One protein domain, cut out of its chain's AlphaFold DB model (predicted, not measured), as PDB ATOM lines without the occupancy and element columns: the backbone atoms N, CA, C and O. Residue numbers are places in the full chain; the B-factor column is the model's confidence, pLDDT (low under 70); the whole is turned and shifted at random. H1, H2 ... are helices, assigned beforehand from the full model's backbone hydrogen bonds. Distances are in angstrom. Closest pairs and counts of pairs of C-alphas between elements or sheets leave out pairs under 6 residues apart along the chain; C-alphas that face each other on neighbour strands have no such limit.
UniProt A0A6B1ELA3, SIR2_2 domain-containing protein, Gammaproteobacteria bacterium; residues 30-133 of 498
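AT A GLANCE: This is residues 30 to 133 of the 498 residues of the protein "SIR2_2 domain-containing protein" of Gammaproteobacteria bacterium (UniProt A0A6B1ELA3). One long helix, H6, makes the length of a rod; H1 and H3 pack crosswise on it, H4 runs back along it, and residues 95 to 100 stick out at one end. The printed part has 104 residues with six named helices, H1 to H6 in chain order, and no named strand: all helix. It is only just loose, close to compact, with a radius of gyration of the C-alphas of 15.9 A and spans of 55 by 23 by 22 A.

IN THESE COORDINATES: H1, residues 31 to 38, begins at C-alpha 31 (230.667, 227.326, 211.886). H2 is 41 to 44, H3 48 to 59, H4 67 to 80, 19.6 A long, and H5 84 to 93. H6, 99 to 132, 49.3 A long, ends at C-alpha 132 (226.021, 213.571, 211.358).

HOW THE PARTS SIT: H1 touches H6, about perpendicular at 75 degrees, closest C-alphas Ile 34 and Leu 127, 6.5 A. H2 and H6 are close but not clearly touching, closest C-alphas Ser 44 and Phe 126, 6.7 A. H3 touches H6 with residues 50 to 54 alone, about perpendicular at 81 degrees, closest C-alphas Glu 50 and Val 119, 5.9 A. H4 touches H6, opposite ways at a shallow tilt of 32 degrees, only just short of steep, closest C-alphas Thr 78 and Ala 113, 5.2 A. H5 and H6 are close but not clearly touching, closest C-alphas Glu 90 and Ile 102, 6.7 A. Every O i to N i+4 pair is within hydrogen-bond range in H1, H3, H4, H5 and H6; H2 is too short for one.

THE WHOLE: The farthest C-alphas, Arg 96 and Glu 133, are 56.1 A apart. The printed part has no cut and no long link. Residues 94 to 99 have pLDDT under 70.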
ATOM      1  N   ALA A  30     228.616 225.991 207.570       92.62
ATOM      2  CA  ALA A  30     229.844 226.480 208.193       92.62
ATOM      3  C   ALA A  30     229.618 226.864 209.673       92.62
ATOM      4  O   ALA A  30     228.483 227.069 210.111       92.62
ATOM      5  N   MET A  31     230.701 227.052 210.436       89.88
ATOM      6  CA  MET A  31     230.667 227.326 211.886       89.88
ATOM      7  C   MET A  31     229.711 228.462 212.294       89.88
ATOM      8  O   MET A  31     229.008 228.359 213.300       89.88
ATOM      9  N   GLN A  32     229.619 229.524 211.490       90.50
ATOM     10  CA  GLN A  32     228.674 230.629 211.714       90.50
ATOM     11  C   GLN A  32     227.218 230.179 211.577       90.50
ATOM     12  O   GLN A  32     226.368 230.557 212.383       90.50
ATOM     13  N   GLY A  33     226.928 229.346 210.577       93.44
ATOM     14  CA  GLY A  33     225.605 228.775 210.364       93.44
ATOM     15  C   GLY A  33     225.221 227.767 211.449       93.44
ATOM     16  O   GLY A  33     224.062 227.761 211.860       93.44
ATOM     17  N   ILE A  34     226.177 226.990 211.979       93.94
ATOM     18  CA  ILE A  34     225.947 226.115 213.143       93.94
ATOM     19  C   ILE A  34     225.582 226.960 214.369       93.94
ATOM     20  O   ILE A  34     224.552 226.709 214.993       93.94
ATOM     21  N   TYR A  35     226.358 228.004 214.681       94.50
ATOM     22  CA  TYR A  35     226.063 228.894 215.811       94.50
ATOM     23  C   TYR A  35     224.699 229.580 215.662       94.50
ATOM     24  O   TYR A  35     223.866 229.539 216.566       94.50
ATOM     25  N   ALA A  36     224.424 230.158 214.490       95.06
ATOM     26  CA  ALA A  36     223.138 230.784 214.200       95.06
ATOM     27  C   ALA A  36     221.975 229.782 214.268       95.06
ATOM     28  O   ALA A  36     220.881 230.141 214.703       95.06
ATOM     29  N   GLY A  37     222.202 228.532 213.858       95.38
ATOM     30  CA  GLY A  37     221.257 227.430 214.004       95.38
ATOM     31  C   GLY A  37     220.994 227.084 215.467       95.38
ATOM     32  O   GLY A  37     219.834 226.945 215.847       95.38
ATOM     33  N   PHE A  38     222.039 227.033 216.296       96.31
ATOM     34  CA  PHE A  38     221.922 226.768 217.729       96.31
ATOM     35  C   PHE A  38     221.095 227.832 218.459       96.31
ATOM     36  O   PHE A  38     220.321 227.510 219.358       96.31
ATOM     37  N   LEU A  39     221.197 229.100 218.055       95.50
ATOM     38  CA  LEU A  39     220.418 230.186 218.659       95.50
ATOM     39  C   LEU A  39     218.920 230.166 218.296       95.50
ATOM     40  O   LEU A  39     218.151 230.919 218.895       95.50
ATOM     41  N   ARG A  40     218.490 229.333 217.338       95.75
ATOM     42  CA  ARG A  40     217.078 229.188 216.945       95.75
ATOM     43  C   ARG A  40     216.420 228.067 217.740       95.75
ATOM     44  O   ARG A  40     216.784 226.899 217.596       95.75
ATOM     45  N   LYS A  41     215.415 228.423 218.543       94.38
ATOM     46  CA  LYS A  41     214.703 227.502 219.443       94.38
ATOM     47  C   LYS A  41     214.092 226.315 218.706       94.38
ATOM     48  O   LYS A  41     214.123 225.206 219.222       94.38
ATOM     49  N   GLU A  42     213.628 226.531 217.481       95.00
ATOM     50  CA  GLU A  42     212.995 225.512 216.642       95.00
ATOM     51  C   GLU A  42     213.990 224.442 216.170       95.00
ATOM     52  O   GLU A  42     213.587 223.325 215.869       95.00
ATOM     53  N   LYS A  43     215.288 224.770 216.098       92.50
ATOM     54  CA  LYS A  43     216.335 223.852 215.624       92.50
ATOM     55  C   LYS A  43     217.050 223.132 216.764       92.50
ATOM     56  O   LYS A  43     217.309 221.933 216.684       92.50
ATOM     57  N   SER A  44     217.425 223.863 217.807       94.69
ATOM     58  CA  SER A  44     218.266 223.340 218.891       94.69
ATOM     59  C   SER A  44     217.493 222.966 220.150       94.69
ATOM     60  O   SER A  44     218.029 222.272 221.014       94.69
ATOM     61  N   GLY A  45     216.257 223.453 220.297       95.31
ATOM     62  CA  GLY A  45     215.557 223.408 221.575       95.31
ATOM     63  C   GLY A  45     216.270 224.222 222.661       95.31
ATOM     64  O   GLY A  45     216.189 223.858 223.835       95.31
ATOM     65  N   ILE A  46     217.025 225.269 222.293       96.31
ATOM     66  CA  ILE A  46     217.710 226.147 223.252       96.31
ATOM     67  C   ILE A  46     216.698 226.780 224.221       96.31
ATOM     68  O   ILE A  46     215.648 227.294 223.831       96.31
ATOM     69  N   THR A  47     217.014 226.733 225.509       96.69
ATOM     70  CA  THR A  47     216.213 227.340 226.575       96.69
ATOM     71  C   THR A  47     216.472 228.842 226.663       96.69
ATOM     72  O   THR A  47     217.530 229.343 226.275       96.69
ATOM     73  N   ASP A  48     215.543 229.589 227.260       96.25
ATOM     74  CA  ASP A  48     215.713 231.035 227.436       96.25
ATOM     75  C   ASP A  48     216.934 231.372 228.311       96.25
ATOM     76  O   ASP A  48     217.548 232.429 228.155       96.25
ATOM     77  N   LEU A  49     217.305 230.478 229.237       94.12
ATOM     78  CA  LEU A  49     218.506 230.629 230.056       94.12
ATOM     79  C   LEU A  49     219.779 230.482 229.218       94.12
ATOM     80  O   LEU A  49     220.652 231.342 229.307       94.12
ATOM     81  N   GLU A  50     219.873 229.436 228.399       95.62
ATOM     82  CA  GLU A  50     221.013 229.212 227.502       95.62
ATOM     83  C   GLU A  50     221.148 230.360 226.493       95.62
ATOM     84  O   GLU A  50     222.237 230.909 226.318       95.62
ATOM     85  N   LEU A  51     220.031 230.814 225.911       95.50
ATOM     86  CA  LEU A  51     220.014 231.949 224.990       95.50
ATOM     87  C   LEU A  51     220.505 233.241 225.660       95.50
ATOM     88  O   LEU A  51     221.255 234.006 225.049       95.50
ATOM     89  N   ARG A  52     220.114 233.496 226.916       94.75
ATOM     90  CA  ARG A  52     220.637 234.630 227.696       94.75
ATOM     91  C   ARG A  52     222.141 234.514 227.927       94.75
ATOM     92  O   ARG A  52     222.827 235.525 227.812       94.75
ATOM     93  N   THR A  53     222.659 233.318 228.200       94.19
ATOM     94  CA  THR A  53     224.105 233.087 228.339       94.19
ATOM     95  C   THR A  53     224.842 233.382 227.032       94.19
ATOM     96  O   THR A  53     225.828 234.117 227.049       94.19
ATOM     97  N   CYS A  54     224.334 232.910 225.888       93.94
ATOM     98  CA  CYS A  54     224.917 233.229 224.582       93.94
ATOM     99  C   CYS A  54     224.913 234.737 224.302       93.94
ATOM    100  O   CYS A  54     225.940 235.297 223.925       93.94
ATOM    101  N   LYS A  55     223.782 235.413 224.552       93.50
ATOM    102  CA  LYS A  55     223.655 236.872 224.390       93.50
ATOM    103  C   LYS A  55     224.569 237.651 225.331       93.50
ATOM    104  O   LYS A  55     225.066 238.704 224.951       93.50
ATOM    105  N   PHE A  56     224.801 237.152 226.541       92.31
ATOM    106  CA  PHE A  56     225.753 237.757 227.468       92.31
ATOM    107  C   PHE A  56     227.183 237.686 226.916       92.31
ATOM    108  O   PHE A  56     227.897 238.684 226.943       92.31
ATOM    109  N   LEU A  57     227.597 236.541 226.366       90.62
ATOM    110  CA  LEU A  57     228.930 236.395 225.775       90.62
ATOM    111  C   LEU A  57     229.103 237.296 224.544       90.62
ATOM    112  O   LEU A  57     230.091 238.022 224.447       90.62
ATOM    113  N   THR A  58     228.124 237.325 223.640       90.50
ATOM    114  CA  THR A  58     228.238 238.138 222.421       90.50
ATOM    115  C   THR A  58     228.041 239.634 222.667       90.50
ATOM    116  O   THR A  58     228.728 240.452 222.063       90.50
ATOM    117  N   GLY A  59     227.139 240.014 223.573       90.31
ATOM    118  CA  GLY A  59     226.833 241.409 223.886       90.31
ATOM    119  C   GLY A  59     227.807 242.029 224.884       90.31
ATOM    120  O   GLY A  59     228.438 243.044 224.594       90.31
ATOM    121  N   ASN A  60     227.948 241.425 226.067       89.88
ATOM    122  CA  ASN A  60     228.732 242.007 227.159       89.88
ATOM    123  C   ASN A  60     230.231 241.755 226.995       89.88
ATOM    124  O   ASN A  60     231.022 242.656 227.263       89.88
ATOM    125  N   LEU A  61     230.625 240.551 226.562       89.38
ATOM    126  CA  LEU A  61     232.039 240.216 226.347       89.38
ATOM    127  C   LEU A  61     232.509 240.485 224.913       89.38
ATOM    128  O   LEU A  61     233.679 240.271 224.613       89.38
ATOM    129  N   LYS A  62     231.616 240.978 224.040       91.62
ATOM    130  CA  LYS A  62     231.898 241.298 222.631       91.62
ATOM    131  C   LYS A  62     232.488 240.117 221.846       91.62
ATOM    132  O   LYS A  62     233.220 240.321 220.878       91.62
ATOM    133  N   VAL A  63     232.170 238.888 222.256       90.19
ATOM    134  CA  VAL A  63     232.543 237.679 221.516       90.19
ATOM    135  C   VAL A  63     231.808 237.702 220.181       90.19
ATOM    136  O   VAL A  63     230.606 237.977 220.129       90.19
ATOM    137  N   ARG A  64     232.514 237.440 219.080       88.38
ATOM    138  CA  ARG A  64     231.867 237.384 217.764       88.38
ATOM    139  C   ARG A  64     230.813 236.268 217.759       88.38
ATOM    140  O   ARG A  64     231.035 235.235 218.386       88.38
ATOM    141  N   PRO A  65     229.675 236.439 217.065       87.00
ATOM    142  CA  PRO A  65     228.638 235.412 216.960       87.00
ATOM    143  C   PRO A  65     229.063 234.287 215.995       87.00
ATOM    144  O   PRO A  65     228.429 234.045 214.971       87.00
ATOM    145  N   ASP A  66     230.167 233.628 216.321       87.62
ATOM    146  CA  ASP A  66     230.800 232.527 215.606       87.62
ATOM    147  C   ASP A  66     231.034 231.396 216.615       87.62
ATOM    148  O   ASP A  66     231.386 231.653 217.768       87.62
ATOM    149  N   LEU A  67     230.799 230.148 216.205       88.56
ATOM    150  CA  LEU A  67     230.906 229.002 217.105       88.56
ATOM    151  C   LEU A  67     232.311 228.856 217.698       88.56
ATOM    152  O   LEU A  67     232.453 228.555 218.876       88.56
ATOM    153  N   GLU A  68     233.341 229.077 216.894       86.12
ATOM    154  CA  GLU A  68     234.734 228.917 217.302       86.12
ATOM    155  C   GLU A  68     235.108 229.949 218.376       86.12
ATOM    156  O   GLU A  68     235.644 229.602 219.428       86.12
ATOM    157  N   GLU A  69     234.705 231.202 218.162       87.38
ATOM    158  CA  GLU A  69     234.876 232.326 219.095       87.38
ATOM    159  C   GLU A  69     234.072 232.129 220.388       87.38
ATOM    160  O   GLU A  69     234.531 232.444 221.491       87.38
ATOM    161  N   PHE A  70     232.877 231.548 220.277       90.69
ATOM    162  CA  PHE A  70     232.086 231.159 221.435       90.69
ATOM    163  C   PHE A  70     232.791 230.077 222.261       90.69
ATOM    164  O   PHE A  70     232.912 230.224 223.478       90.69
ATOM    165  N   LEU A  71     233.262 229.000 221.623       89.25
ATOM    166  CA  LEU A  71     233.942 227.893 222.302       89.25
ATOM    167  C   LEU A  71     235.253 228.359 222.952       89.25
ATOM    168  O   LEU A  71     235.536 227.985 224.091       89.25
ATOM    169  N   LEU A  72     235.987 229.253 222.286       87.06
ATOM    170  CA  LEU A  72     237.136 229.980 222.830       87.06
ATOM    171  C   LEU A  72     236.814 230.681 224.146       87.06
ATOM    172  O   LEU A  72     237.486 230.470 225.161       87.06
ATOM    173  N   ALA A  73     235.786 231.529 224.124       89.69
ATOM    174  CA  ALA A  73     235.369 232.296 225.285       89.69
ATOM    175  C   ALA A  73     234.847 231.381 226.399       89.69
ATOM    176  O   ALA A  73     235.179 231.584 227.567       89.69
ATOM    177  N   ALA A  74     234.083 230.346 226.044       89.81
ATOM    178  CA  ALA A  74     233.563 229.371 226.989       89.81
ATOM    179  C   ALA A  74     234.698 228.648 227.722       89.81
ATOM    180  O   ALA A  74     234.723 228.661 228.951       89.81
ATOM    181  N   ASN A  75     235.680 228.121 226.984       87.06
ATOM    182  CA  ASN A  75     236.857 227.461 227.552       87.06
ATOM    183  C   ASN A  75     237.691 228.416 228.418       87.06
ATOM    184  O   ASN A  75     238.201 228.032 229.468       87.06
ATOM    185  N   ALA A  76     237.838 229.679 228.004       88.31
ATOM    186  CA  ALA A  76     238.534 230.678 228.809       88.31
ATOM    187  C   ALA A  76     237.829 230.912 230.155       88.31
ATOM    188  O   ALA A  76     238.498 230.979 231.182       88.31
ATOM    189  N   ILE A  77     236.495 230.988 230.165       88.94
ATOM    190  CA  ILE A  77     235.693 231.192 231.380       88.94
ATOM    191  C   ILE A  77     235.734 229.963 232.291       88.94
ATOM    192  O   ILE A  77     235.887 230.116 233.503       88.94
ATOM    193  N   THR A  78     235.606 228.756 231.734       86.50
ATOM    194  CA  THR A  78     235.646 227.520 232.529       86.50
ATOM    195  C   THR A  78     237.021 227.313 233.151       86.50
ATOM    196  O   THR A  78     237.106 227.033 234.343       86.50
ATOM    197  N   ASN A  79     238.092 227.547 232.389       85.50
ATOM    198  CA  ASN A  79     239.466 227.371 232.862       85.50
ATOM    199  C   ASN A  79     239.927 228.505 233.784       85.50
ATOM    200  O   ASN A  79     240.789 228.285 234.630       85.50
ATOM    201  N   PHE A  80     239.367 229.713 233.645       85.44
ATOM    202  CA  PHE A  80     239.686 230.836 234.529       85.44
ATOM    203  C   PHE A  80     239.447 230.468 235.994       85.44
ATOM    204  O   PHE A  80     240.285 230.804 236.827       85.44
ATOM    205  N   ARG A  81     238.364 229.727 236.282       77.19
ATOM    206  CA  ARG A  81     237.989 229.266 237.631       77.19
ATOM    207  C   ARG A  81     239.144 228.590 238.367       77.19
ATOM    208  O   ARG A  81     239.341 228.858 239.545       77.19
ATOM    209  N   ASP A  82     239.889 227.752 237.658       81.12
ATOM    210  CA  ASP A  82     240.935 226.908 238.232       81.12
ATOM    211  C   ASP A  82     242.340 227.487 237.952       81.12
ATOM    212  O   ASP A  82     243.357 226.829 238.163       81.12
ATOM    213  N   SER A  83     242.414 228.731 237.460       84.19
ATOM    214  CA  SER A  83     243.667 229.387 237.086       84.19
ATOM    215  C   SER A  83     244.251 230.245 238.218       84.19
ATOM    216  O   SER A  83     243.498 230.846 238.988       84.19
ATOM    217  N   PRO A  84     245.585 230.443 238.265       84.62
ATOM    218  CA  PRO A  84     246.213 231.390 239.194       84.62
ATOM    219  C   PRO A  84     245.682 232.829 239.069       84.62
ATOM    220  O   PRO A  84     245.699 233.591 240.035       84.62
ATOM    221  N   LEU A  85     245.172 233.206 237.889       84.06
ATOM    222  CA  LEU A  85     244.602 234.531 237.650       84.06
ATOM    223  C   LEU A  85     243.297 234.753 238.432       84.06
ATOM    224  O   LEU A  85     243.006 235.890 238.798       84.06
ATOM    225  N   ALA A  86     242.537 233.696 238.744       84.50
ATOM    226  CA  ALA A  86     241.364 233.823 239.609       84.50
ATOM    227  C   ALA A  86     241.751 234.330 241.001       84.50
ATOM    228  O   ALA A  86     241.132 235.271 241.489       84.50
ATOM    229  N   ALA A  87     242.825 233.797 241.592       82.62
ATOM    230  CA  ALA A  87     243.329 234.258 242.886       82.62
ATOM    231  C   ALA A  87     243.780 235.731 242.841       82.62
ATOM    232  O   ALA A  87     243.508 236.495 243.765       82.62
ATOM    233  N   PHE A  88     244.407 236.160 241.740       83.75
ATOM    234  CA  PHE A  88     244.777 237.564 241.531       83.75
ATOM    235  C   PHE A  88     243.553 238.494 241.459       83.75
ATOM    236  O   PHE A  88     243.534 239.564 242.075       83.75
ATOM    237  N   VAL A  89     242.506 238.089 240.733       84.19
ATOM    238  CA  VAL A  89     241.254 238.856 240.657       84.19
ATOM    239  C   VAL A  89     240.555 238.887 242.016       84.19
ATOM    240  O   VAL A  89     240.096 239.946 242.431       84.19
ATOM    241  N   GLU A  90     240.528 237.777 242.755       81.94
ATOM    242  CA  GLU A  90     239.994 237.734 244.123       81.94
ATOM    243  C   GLU A  90     240.740 238.691 245.068       81.94
ATOM    244  O   GLU A  90     240.102 239.423 245.831       81.94
ATOM    245  N   ALA A  91     242.073 238.750 244.981       78.69
ATOM    246  CA  ALA A  91     242.896 239.693 245.739       78.69
ATOM    247  C   ALA A  91     242.584 241.157 245.374       78.69
ATOM    248  O   ALA A  91     242.520 242.018 246.243       78.69
ATOM    249  N   SER A  92     242.309 241.431 244.096       76.19
ATOM    250  CA  SER A  92     241.988 242.779 243.602       76.19
ATOM    251  C   SER A  92     240.566 243.232 243.957       76.19
ATOM    252  O   SER A  92     240.300 244.421 244.107       76.19
ATOM    253  N   VAL A  93     239.633 242.286 244.099       73.94
ATOM    254  CA  VAL A  93     238.254 242.547 244.545       73.94
ATOM    255  C   VAL A  93     238.179 242.699 246.073       73.94
ATOM    256  O   VAL A  93     237.229 243.291 246.593       73.94
ATOM    257  N   SER A  94     239.183 242.213 246.808       65.69
ATOM    258  CA  SER A  94     239.226 242.244 248.271       65.69
ATOM    259  C   SER A  94     240.120 243.359 248.824       65.69
ATOM    260  O   SER A  94     241.250 243.154 249.256       65.69
ATOM    261  N   ASN A  95     239.569 244.569 248.937       59.34
ATOM    262  CA  ASN A  95     240.180 245.589 249.792       59.34
ATOM    263  C   ASN A  95     239.952 245.244 251.278       59.34
ATOM    264  O   ASN A  95     238.886 245.507 251.825       59.34
ATOM    265  N   ARG A  96     240.979 244.649 251.903       55.84
ATOM    266  CA  ARG A  96     241.311 244.520 253.347       55.84
ATOM    267  C   ARG A  96     240.263 244.070 254.385       55.84
ATOM    268  O   ARG A  96     240.660 243.811 255.514       55.84
ATOM    269  N   SER A  97     238.985 243.894 254.076       55.81
ATOM    270  CA  SER A  97     238.018 243.272 254.994       55.81
ATOM    271  C   SER A  97     236.795 242.781 254.216       55.81
ATOM    272  O   SER A  97     236.525 243.296 253.138       55.81
ATOM    273  N   TYR A  98     236.047 241.817 254.761       57.53
ATOM    274  CA  TYR A  98     234.842 241.156 254.211       57.53
ATOM    275  C   TYR A  98     235.056 239.866 253.394       57.53
ATOM    276  O   TYR A  98     234.821 239.816 252.186       57.53
ATOM    277  N   GLY A  99     235.358 238.765 254.094       68.38
ATOM    278  CA  GLY A  99     235.333 237.401 253.536       68.38
ATOM    279  C   GLY A  99     233.985 236.984 252.920       68.38
ATOM    280  O   GLY A  99     233.961 236.191 251.982       68.38
ATOM    281  N   THR A 100     232.865 237.582 253.344       74.25
ATOM    282  CA  THR A 100     231.531 237.342 252.761       74.25
ATOM    283  C   THR A 100     231.418 237.784 251.299       74.25
ATOM    284  O   THR A 100     230.813 237.077 250.497       74.25
ATOM    285  N   LYS A 101     232.052 238.899 250.905       76.94
ATOM    286  CA  LYS A 101     232.024 239.380 249.509       76.94
ATOM    287  C   LYS A 101     232.818 238.475 248.564       76.94
ATOM    288  O   LYS A 101     232.406 238.282 247.418       76.94
ATOM    289  N   ILE A 102     233.931 237.913 249.041       80.25
ATOM    290  CA  ILE A 102     234.744 236.947 248.283       80.25
ATOM    291  C   ILE A 102     233.954 235.653 248.086       80.25
ATOM    292  O   ILE A 102     233.884 235.142 246.971       80.25
ATOM    293  N   GLU A 103     233.292 235.160 249.133       82.31
ATOM    294  CA  GLU A 103     232.483 233.943 249.045       82.31
ATOM    295  C   GLU A 103     231.296 234.111 248.079       82.31
ATOM    296  O   GLU A 103     231.052 233.272 247.208       82.31
ATOM    297  N   GLU A 104     230.604 235.252 248.133       83.56
ATOM    298  CA  GLU A 104     229.556 235.590 247.165       83.56
ATOM    299  C   GLU A 104     230.082 235.718 245.729       83.56
ATOM    300  O   GLU A 104     229.384 235.364 244.771       83.56
ATOM    301  N   TYR A 105     231.290 236.258 245.548       84.31
ATOM    302  CA  TYR A 105     231.946 236.309 244.245       84.31
ATOM    303  C   TYR A 105     232.236 234.898 243.728       84.31
ATOM    304  O   TYR A 105     231.782 234.563 242.633       84.31
ATOM    305  N   ARG A 106     232.882 234.043 244.531       84.69
ATOM    306  CA  ARG A 106     233.192 232.644 244.190       84.69
ATOM    307  C   ARG A 106     231.944 231.864 243.811       84.69
ATOM    308  O   ARG A 106     231.903 231.229 242.756       84.69
ATOM    309  N   LYS A 107     230.882 231.974 244.614       88.19
ATOM    310  CA  LYS A 107     229.597 231.319 244.342       88.19
ATOM    311  C   LYS A 107     228.996 231.773 243.009       88.19
ATOM    312  O   LYS A 107     228.514 230.942 242.236       88.19
ATOM    313  N   ARG A 108     229.044 233.077 242.701       86.62
ATOM    314  CA  ARG A 108     228.562 233.626 241.417       86.62
ATOM    315  C   ARG A 108     229.435 233.201 240.239       86.62
ATOM    316  O   ARG A 108     228.882 232.816 239.209       86.62
ATOM    317  N   ALA A 109     230.757 233.249 240.384       86.00
ATOM    318  CA  ALA A 109     231.712 232.842 239.360       86.00
ATOM    319  C   ALA A 109     231.547 231.356 239.021       86.00
ATOM    320  O   ALA A 109     231.352 231.021 237.856       86.00
ATOM    321  N   LYS A 110     231.485 230.482 240.036       88.81
ATOM    322  CA  LYS A 110     231.225 229.046 239.872       88.81
ATOM    323  C   LYS A 110     229.902 228.792 239.155       88.81
ATOM    324  O   LYS A 110     229.876 228.066 238.169       88.81
ATOM    325  N   LYS A 111     228.814 229.440 239.596       90.38
ATOM    326  CA  LYS A 111     227.497 229.299 238.956       90.38
ATOM    327  C   LYS A 111     227.529 229.707 237.480       90.38
ATOM    328  O   LYS A 111     226.982 228.991 236.650       90.38
ATOM    329  N   ARG A 112     228.166 230.836 237.148       89.31
ATOM    330  CA  ARG A 112     228.286 231.308 235.759       89.31
ATOM    331  C   ARG A 112     229.167 230.393 234.913       89.31
ATOM    332  O   ARG A 112     228.785 230.087 233.791       89.31
ATOM    333  N   ALA A 113     230.292 229.925 235.450       90.56
ATOM    334  CA  ALA A 113     231.170 228.983 234.762       90.56
ATOM    335  C   ALA A 113     230.429 227.679 234.433       90.56
ATOM    336  O   ALA A 113     230.434 227.266 233.281       90.56
ATOM    337  N   SER A 114     229.695 227.102 235.391       92.31
ATOM    338  CA  SER A 114     228.876 225.905 235.150       92.31
ATOM    339  C   SER A 114     227.751 226.139 234.134       92.31
ATOM    340  O   SER A 114     227.438 225.250 233.351       92.31
ATOM    341  N   GLN A 115     227.146 227.332 234.104       93.06
ATOM    342  CA  GLN A 115     226.159 227.684 233.074       93.06
ATOM    343  C   GLN A 115     226.789 227.761 231.679       93.06
ATOM    344  O   GLN A 115     226.214 227.253 230.721       93.06
ATOM    345  N   VAL A 116     227.960 228.387 231.562       93.50
ATOM    346  CA  VAL A 116     228.711 228.475 230.302       93.50
ATOM    347  C   VAL A 116     229.160 227.089 229.843       93.50
ATOM    348  O   VAL A 116     229.026 226.771 228.666       93.50
ATOM    349  N   GLU A 117     229.614 226.243 230.765       92.19
ATOM    350  CA  GLU A 117     229.988 224.855 230.496       92.19
ATOM    351  C   GLU A 117     228.802 224.020 229.991       92.19
ATOM    352  O   GLU A 117     228.934 223.306 229.001       92.19
ATOM    353  N   ALA A 118     227.625 224.159 230.607       93.38
ATOM    354  CA  ALA A 118     226.416 223.476 230.149       93.38
ATOM    355  C   ALA A 118     226.014 223.907 228.726       93.38
ATOM    356  O   ALA A 118     225.738 223.057 227.881       93.38
ATOM    357  N   VAL A 119     226.044 225.216 228.433       94.88
ATOM    358  CA  VAL A 119     225.767 225.737 227.080       94.88
ATOM    359  C   VAL A 119     226.818 225.251 226.084       94.88
ATOM    360  O   VAL A 119     226.466 224.867 224.972       94.88
ATOM    361  N   ARG A 120     228.097 225.227 226.482       92.38
ATOM    362  CA  ARG A 120     229.196 224.676 225.683       92.38
ATOM    363  C   ARG A 120     228.915 223.219 225.310       92.38
ATOM    364  O   ARG A 120     228.953 222.876 224.138       92.38
ATOM    365  N   ASN A 121     228.583 222.365 226.269       90.56
ATOM    366  CA  ASN A 121     228.333 220.951 225.978       90.56
ATOM    367  C   ASN A 121     227.116 220.770 225.053       90.56
ATOM    368  O   ASN A 121     227.184 220.010 224.092       90.56
ATOM    369  N   ARG A 122     226.048 221.550 225.267       94.19
ATOM    370  CA  ARG A 122     224.853 221.551 224.406       94.19
ATOM    371  C   ARG A 122     225.130 222.016 222.978       94.19
ATOM    372  O   ARG A 122     224.572 221.454 222.039       94.19
ATOM    373  N   ILE A 123     225.982 223.023 222.786       92.94
ATOM    374  CA  ILE A 123     226.334 223.474 221.434       92.94
ATOM    375  C   ILE A 123     227.246 222.474 220.717       92.94
ATOM    376  O   ILE A 123     227.121 222.307 219.506       92.94
ATOM    377  N   LEU A 124     228.112 221.772 221.455       90.62
ATOM    378  CA  LEU A 124     228.944 220.692 220.918       90.62
ATOM    379  C   LEU A 124     228.105 219.490 220.479       90.62
ATOM    380  O   LEU A 124     228.319 218.959 219.393       90.62
ATOM    381  N   GLU A 125     227.111 219.106 221.278       90.69
ATOM    382  CA  GLU A 125     226.131 218.082 220.911       90.69
ATOM    383  C   GLU A 125     225.335 218.493 219.663       90.69
ATOM    384  O   GLU A 125     225.197 217.713 218.719       90.69
ATOM    385  N   PHE A 126     224.880 219.749 219.605       94.06
ATOM    386  CA  PHE A 126     224.183 220.285 218.435       94.06
ATOM    387  C   PHE A 126     225.060 220.272 217.174       94.06
ATOM    388  O   PHE A 126     224.578 219.893 216.103       94.06
ATOM    389  N   LEU A 127     226.340 220.656 217.285       93.50
ATOM    390  CA  LEU A 127     227.316 220.558 216.194       93.50
ATOM    391  C   LEU A 127     227.464 219.112 215.731       93.50
ATOM    392  O   LEU A 127     227.388 218.859 214.530       93.50
ATOM    393  N   ALA A 128     227.654 218.180 216.668       92.06
ATOM    394  CA  ALA A 128     227.878 216.779 216.348       92.06
ATOM    395  C   ALA A 128     226.694 216.201 215.572       92.06
ATOM    396  O   ALA A 128     226.884 215.655 214.487       92.06
ATOM    397  N   ARG A 129     225.471 216.420 216.069       92.50
ATOM    398  CA  ARG A 129     224.238 216.017 215.384       92.50
ATOM    399  C   ARG A 129     224.132 216.633 213.990       92.50
ATOM    400  O   ARG A 129     223.897 215.920 213.025       92.50
ATOM    401  N   THR A 130     224.380 217.939 213.870       94.50
ATOM    402  CA  THR A 130     224.323 218.651 212.580       94.50
ATOM    403  C   THR A 130     225.313 218.082 211.557       94.50
ATOM    404  O   THR A 130     224.980 217.967 210.385       94.50
ATOM    405  N   CYS A 131     226.524 217.708 211.981       94.62
ATOM    406  CA  CYS A 131     227.530 217.126 211.086       94.62
ATOM    407  C   CYS A 131     227.282 215.632 210.794       94.62
ATOM    408  O   CYS A 131     227.809 215.115 209.811       94.62
ATOM    409  N   PHE A 132     226.491 214.937 211.621       92.81
ATOM    410  CA  PHE A 132     226.021 213.571 211.358       92.81
ATOM    411  C   PHE A 132     224.829 213.530 210.384       92.81
ATOM    412  O   PHE A 132     224.731 212.614 209.565       92.81
ATOM    413  N   GLU A 133     223.923 214.507 210.473       92.75
ATOM    414  CA  GLU A 133     222.650 214.575 209.742       92.75
ATOM    415  C   GLU A 133     222.761 215.400 208.447       92.75
ATOM    416  O   GLU A 133     222.195 216.487 208.328       92.75
TER     417      GLU A 133